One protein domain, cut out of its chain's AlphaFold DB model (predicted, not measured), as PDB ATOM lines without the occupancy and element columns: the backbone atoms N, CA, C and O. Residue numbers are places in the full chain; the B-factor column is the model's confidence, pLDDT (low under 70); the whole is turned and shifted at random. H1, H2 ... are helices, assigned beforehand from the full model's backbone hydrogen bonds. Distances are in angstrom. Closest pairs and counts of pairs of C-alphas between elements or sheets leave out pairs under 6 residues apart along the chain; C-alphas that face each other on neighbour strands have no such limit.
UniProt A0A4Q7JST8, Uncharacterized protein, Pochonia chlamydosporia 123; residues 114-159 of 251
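AT A GLANCE: This is residues 114 to 159 of the 251 residues of an uncharacterized protein of Pochonia chlamydosporia 123 (UniProt A0A4Q7JST8). The short helix H1 leads into a wide loop, residues 120 to 137, and then into one long straight helix, H2; residues 145 to 159, of which 145 to 156 belong to H2, stick out as a free arm. The outline is flat, spanning 45 by 23 by 12 A. The printed part has 46 residues, with two named helices, H1 then H2, and no named strand; the class is all helix. It is only just loose, close to extended, with a radius of gyration of the C-alphas of 14.1 A.

HOW THE PARTS SIT: H1, residues 115 to 119, and H2, residues 138 to 156, are apart, with no C-alpha of the one within 8 A of the other. In both helices every O i to N i+4 pair is within hydrogen-bond range.

IN THESE COORDINATES: H1 begins at C-alpha 115 (5.783, 19.988, 44.693). H2 runs 26.1 A from C-alpha 138 (17.665, 11.273, 47.354) to C-alpha 156 (10.239, 19.234, 23.592).

THE WHOLE: The C-alphas farthest apart, of Glu 124 and Glu 159, are 45.5 A apart. The 18-residue link from H1 to H2 is long. The printed part has no cut, and no printed residue is under 70 in pLDDT.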
ATOM      1  N   LYS A 114       1.219  20.429  46.049       88.94
ATOM      2  CA  LYS A 114       2.226  21.228  45.345       88.94
ATOM      3  C   LYS A 114       3.611  20.651  45.617       88.94
ATOM      4  O   LYS A 114       3.998  20.507  46.774       88.94
ATOM      5  N   LEU A 115       4.396  20.440  44.564       91.62
ATOM      6  CA  LEU A 115       5.783  19.988  44.693       91.62
ATOM      7  C   LEU A 115       6.611  20.912  45.601       91.62
ATOM      8  O   LEU A 115       7.413  20.443  46.399       91.62
ATOM      9  N   SER A 116       6.358  22.224  45.556       88.62
ATOM     10  CA  SER A 116       7.003  23.189  46.454       88.62
ATOM     11  C   SER A 116       6.748  22.903  47.933       88.62
ATOM     12  O   SER A 116       7.598  23.213  48.749       88.62
ATOM     13  N   THR A 117       5.590  22.341  48.289       88.19
ATOM     14  CA  THR A 117       5.277  21.958  49.672       88.19
ATOM     15  C   THR A 117       6.100  20.750  50.101       88.19
ATOM     16  O   THR A 117       6.546  20.712  51.238       88.19
ATOM     17  N   LEU A 118       6.336  19.797  49.193       89.12
ATOM     18  CA  LEU A 118       7.156  18.611  49.462       89.12
ATOM     19  C   LEU A 118       8.649  18.946  49.568       89.12
ATOM     20  O   LEU A 118       9.364  18.324  50.338       89.12
ATOM     21  N   LEU A 119       9.112  19.920  48.781       91.81
ATOM     22  CA  LEU A 119      10.516  20.332  48.747       91.81
ATOM     23  C   LEU A 119      10.867  21.402  49.789       91.81
ATOM     24  O   LEU A 119      12.048  21.673  49.999       91.81
ATOM     25  N   LYS A 120       9.873  22.066  50.392       91.00
ATOM     26  CA  LYS A 120      10.094  23.119  51.391       91.00
ATOM     27  C   LYS A 120      10.411  22.485  52.741       91.00
ATOM     28  O   LYS A 120       9.730  21.560  53.170       91.00
ATOM     29  N   GLN A 121      11.381  23.063  53.444       90.69
ATOM     30  CA  GLN A 121      11.655  22.734  54.836       90.69
ATOM     31  C   GLN A 121      10.397  22.939  55.696       90.69
ATOM     32  O   GLN A 121       9.820  24.035  55.668       90.69
ATOM     33  N   PRO A 122       9.970  21.926  56.475       87.94
ATOM     34  CA  PRO A 122       8.860  22.078  57.401       87.94
ATOM     35  C   PRO A 122       9.113  23.242  58.360       87.94
ATOM     36  O   PRO A 122      10.186  23.365  58.951       87.94
ATOM     37  N   THR A 123       8.118  24.106  58.502       84.31
ATOM     38  CA  THR A 123       8.159  25.279  59.376       84.31
ATOM     39  C   THR A 123       6.769  25.502  59.951       84.31
ATOM     40  O   THR A 123       5.775  25.290  59.259       84.31
ATOM     41  N   GLU A 124       6.705  25.919  61.214       80.94
ATOM     42  CA  GLU A 124       5.456  26.340  61.862       80.94
ATOM     43  C   GLU A 124       5.045  27.760  61.442       80.94
ATOM     44  O   GLU A 124       3.889  28.142  61.589       80.94
ATOM     45  N   ASP A 125       5.988  28.534  60.896       82.81
ATOM     46  CA  ASP A 125       5.753  29.876  60.371       82.81
ATOM     47  C   ASP A 125       5.441  29.816  58.867       82.81
ATOM     48  O   ASP A 125       6.307  29.499  58.041       82.81
ATOM     49  N   GLU A 126       4.189  30.113  58.515       70.50
ATOM     50  CA  GLU A 126       3.712  30.151  57.130       70.50
ATOM     51  C   GLU A 126       4.349  31.288  56.314       70.50
ATOM     52  O   GLU A 126       4.531  31.126  55.102       70.50
ATOM     53  N   ASP A 127       4.756  32.381  56.969       77.06
ATOM     54  CA  ASP A 127       5.381  33.556  56.350       77.06
ATOM     55  C   ASP A 127       6.911  33.427  56.237       77.06
ATOM     56  O   ASP A 127       7.576  34.270  55.623       77.06
ATOM     57  N   ALA A 128       7.489  32.354  56.785       78.94
ATOM     58  CA  ALA A 128       8.918  32.103  56.701       78.94
ATOM     59  C   ALA A 128       9.388  31.946  55.248       78.94
ATOM     60  O   ALA A 128       8.706  31.379  54.382       78.94
ATOM     61  N   GLN A 129      10.619  32.406  55.004       81.75
ATOM     62  CA  GLN A 129      11.283  32.275  53.714       81.75
ATOM     63  C   GLN A 129      11.236  30.821  53.229       81.75
ATOM     64  O   GLN A 129      11.493  29.880  53.978       81.75
ATOM     65  N   ILE A 130      10.919  30.634  51.947       84.06
ATOM     66  CA  ILE A 130      10.937  29.309  51.332       84.06
ATOM     67  C   ILE A 130      12.396  28.855  51.232       84.06
ATOM     68  O   ILE A 130      13.166  29.388  50.432       84.06
ATOM     69  N   VAL A 131      12.751  27.872  52.056       90.50
ATOM     70  CA  VAL A 131      14.046  27.185  52.060       90.50
ATOM     71  C   VAL A 131      13.801  25.731  51.673       90.50
ATOM     72  O   VAL A 131      12.809  25.138  52.099       90.50
ATOM     73  N   LEU A 132      14.670  25.179  50.826       91.81
ATOM     74  CA  LEU A 132      14.602  23.770  50.446       91.81
ATOM     75  C   LEU A 132      14.973  22.894  51.641       91.81
ATOM     76  O   LEU A 132      15.939  23.200  52.338       91.81
ATOM     77  N   ASP A 133      14.230  21.815  51.855       93.12
ATOM     78  CA  ASP A 133      14.548  20.845  52.894       93.12
ATOM     79  C   ASP A 133      15.785  20.021  52.483       93.12
ATOM     80  O   ASP A 133      15.720  19.264  51.511       93.12
ATOM     81  N   PRO A 134      16.930  20.137  53.181       91.81
ATOM     82  CA  PRO A 134      18.105  19.328  52.871       91.81
ATOM     83  C   PRO A 134      17.932  17.854  53.268       91.81
ATOM     84  O   PRO A 134      18.783  17.040  52.919       91.81
ATOM     85  N   ALA A 135      16.884  17.512  54.024       94.06
ATOM     86  CA  ALA A 135      16.608  16.158  54.483       94.06
ATOM     87  C   ALA A 135      15.702  15.356  53.531       94.06
ATOM     88  O   ALA A 135      15.404  14.200  53.839       94.06
ATOM     89  N   VAL A 136      15.272  15.925  52.393       93.31
ATOM     90  CA  VAL A 136      14.541  15.152  51.376       93.31
ATOM     91  C   VAL A 136      15.426  14.010  50.900       93.31
ATOM     92  O   VAL A 136      16.561  14.215  50.472       93.31
ATOM     93  N   ASP A 137      14.888  12.799  50.974       94.69
ATOM     94  CA  ASP A 137      15.604  11.605  50.567       94.69
ATOM     95  C   ASP A 137      15.956  11.645  49.070       94.69
ATOM     96  O   ASP A 137      15.128  12.001  48.224       94.69
ATOM     97  N   ASN A 138      17.181  11.236  48.733       95.38
ATOM     98  CA  ASN A 138      17.665  11.273  47.354       95.38
ATOM     99  C   ASN A 138      16.807  10.424  46.409       95.38
ATOM    100  O   ASN A 138      16.599  10.842  45.279       95.38
ATOM    101  N   SER A 139      16.243   9.294  46.856       96.56
ATOM    102  CA  SER A 139      15.366   8.493  45.992       96.56
ATOM    103  C   SER A 139      14.064   9.224  45.656       96.56
ATOM    104  O   SER A 139      13.537   9.088  44.554       96.56
ATOM    105  N   THR A 140      13.569  10.066  46.570       94.69
ATOM    106  CA  THR A 140      12.423  10.944  46.295       94.69
ATOM    107  C   THR A 140      12.796  12.014  45.272       94.69
ATOM    108  O   THR A 140      12.024  12.272  44.349       94.69
ATOM    109  N   LEU A 141      13.985  12.613  45.400       95.62
ATOM    110  CA  LEU A 141      14.489  13.572  44.416       95.62
ATOM    111  C   LEU A 141      14.666  12.924  43.040       95.62
ATOM    112  O   LEU A 141      14.236  13.517  42.055       95.62
ATOM    113  N   ASP A 142      15.225  11.716  42.971       97.50
ATOM    114  CA  ASP A 142      15.411  10.975  41.720       97.50
ATOM    115  C   ASP A 142      14.073  10.776  40.992       97.50
ATOM    116  O   ASP A 142      13.970  11.113  39.815       97.50
ATOM    117  N   ILE A 143      13.019  10.354  41.706       96.62
ATOM    118  CA  ILE A 143      11.662  10.211  41.143       96.62
ATOM    119  C   ILE A 143      11.147  11.547  40.591       96.62
ATOM    120  O   ILE A 143      10.611  11.603  39.483       96.62
ATOM    121  N   ILE A 144      11.303  12.636  41.352       95.56
ATOM    122  CA  ILE A 144      10.851  13.970  40.935       95.56
ATOM    123  C   ILE A 144      11.593  14.414  39.670       95.56
ATOM    124  O   ILE A 144      10.966  14.883  38.719       95.56
ATOM    125  N   TYR A 145      12.919  14.280  39.649       96.31
ATOM    126  CA  TYR A 145      13.734  14.690  38.509       96.31
ATOM    127  C   TYR A 145      13.470  13.834  37.274       96.31
ATOM    128  O   TYR A 145      13.414  14.387  36.178       96.31
ATOM    129  N   GLU A 146      13.255  12.528  37.433       97.94
ATOM    130  CA  GLU A 146      12.892  11.632  36.333       97.94
ATOM    131  C   GLU A 146      11.554  12.044  35.704       97.94
ATOM    132  O   GLU A 146      11.477  12.223  34.489       97.94
ATOM    133  N   GLN A 147      10.529  12.318  36.519       97.38
ATOM    134  CA  GLN A 147       9.232  12.801  36.031       97.38
ATOM    135  C   GLN A 147       9.338  14.161  35.330       97.38
ATOM    136  O   GLN A 147       8.768  14.359  34.259       97.38
ATOM    137  N   LEU A 148      10.075  15.113  35.913       96.50
ATOM    138  CA  LEU A 148      10.292  16.422  35.295       96.50
ATOM    139  C   LEU A 148      11.036  16.306  33.964       96.50
ATOM    140  O   LEU A 148      10.672  16.987  33.004       96.50
ATOM    141  N   ALA A 149      12.060  15.454  33.900       98.00
ATOM    142  CA  ALA A 149      12.809  15.204  32.678       98.00
ATOM    143  C   ALA A 149      11.915  14.591  31.596       98.00
ATOM    144  O   ALA A 149      11.971  15.042  30.453       98.00
ATOM    145  N   ASP A 150      11.054  13.638  31.957       98.12
ATOM    146  CA  ASP A 150      10.091  13.036  31.036       98.12
ATOM    147  C   ASP A 150       9.077  14.070  30.514       98.12
ATOM    148  O   ASP A 150       8.898  14.204  29.305       98.12
ATOM    149  N   TYR A 151       8.494  14.910  31.379       96.81
ATOM    150  CA  TYR A 151       7.588  15.979  30.933       96.81
ATOM    151  C   TYR A 151       8.270  16.988  30.008       96.81
ATOM    152  O   TYR A 151       7.712  17.358  28.973       96.81
ATOM    153  N   ILE A 152       9.480  17.437  30.355       96.94
ATOM    154  CA  ILE A 152      10.257  18.352  29.507       96.94
ATOM    155  C   ILE A 152      10.573  17.679  28.171       96.94
ATOM    156  O   ILE A 152      10.460  18.322  27.127       96.94
ATOM    157  N   HIS A 153      10.924  16.393  28.186       97.25
ATOM    158  CA  HIS A 153      11.176  15.631  26.975       97.25
ATOM    159  C   HIS A 153       9.922  15.568  26.100       97.25
ATOM    160  O   HIS A 153       9.982  15.994  24.950       97.25
ATOM    161  N   GLN A 154       8.775  15.160  26.638       97.25
ATOM    162  CA  GLN A 154       7.512  15.103  25.896       97.25
ATOM    163  C   GLN A 154       7.124  16.464  25.303       97.25
ATOM    164  O   GLN A 154       6.806  16.548  24.118       97.25
ATOM    165  N   VAL A 155       7.217  17.545  26.086       94.56
ATOM    166  CA  VAL A 155       6.949  18.910  25.603       94.56
ATOM    167  C   VAL A 155       7.938  19.322  24.506       94.56
ATOM    168  O   VAL A 155       7.536  19.970  23.544       94.56
ATOM    169  N   SER A 156       9.210  18.921  24.600       93.62
ATOM    170  CA  SER A 156      10.239  19.234  23.592       93.62
ATOM    171  C   SER A 156       9.998  18.572  22.234       93.62
ATOM    172  O   SER A 156      10.477  19.076  21.223       93.62
ATOM    173  N   GLN A 157       9.288  17.439  22.216       94.56
ATOM    174  CA  GLN A 157       8.971  16.695  20.996       94.56
ATOM    175  C   GLN A 157       7.697  17.204  20.307       94.56
ATOM    176  O   GLN A 157       7.356  16.730  19.227       94.56
ATOM    177  N   MET A 158       6.965  18.142  20.917       90.50
ATOM    178  CA  MET A 158       5.779  18.722  20.294       90.50
ATOM    179  C   MET A 158       6.183  19.640  19.137       90.50
ATOM    180  O   MET A 158       6.881  20.635  19.328       90.50
ATOM    181  N   GLU A 159       5.697  19.330  17.937       86.00
ATOM    182  CA  GLU A 159       5.888  20.169  16.758       86.00
ATOM    183  C   GLU A 159       4.684  21.092  16.565       86.00
ATOM    184  O   GLU A 159       3.548  20.645  16.393       86.00
TER     185      GLU A 159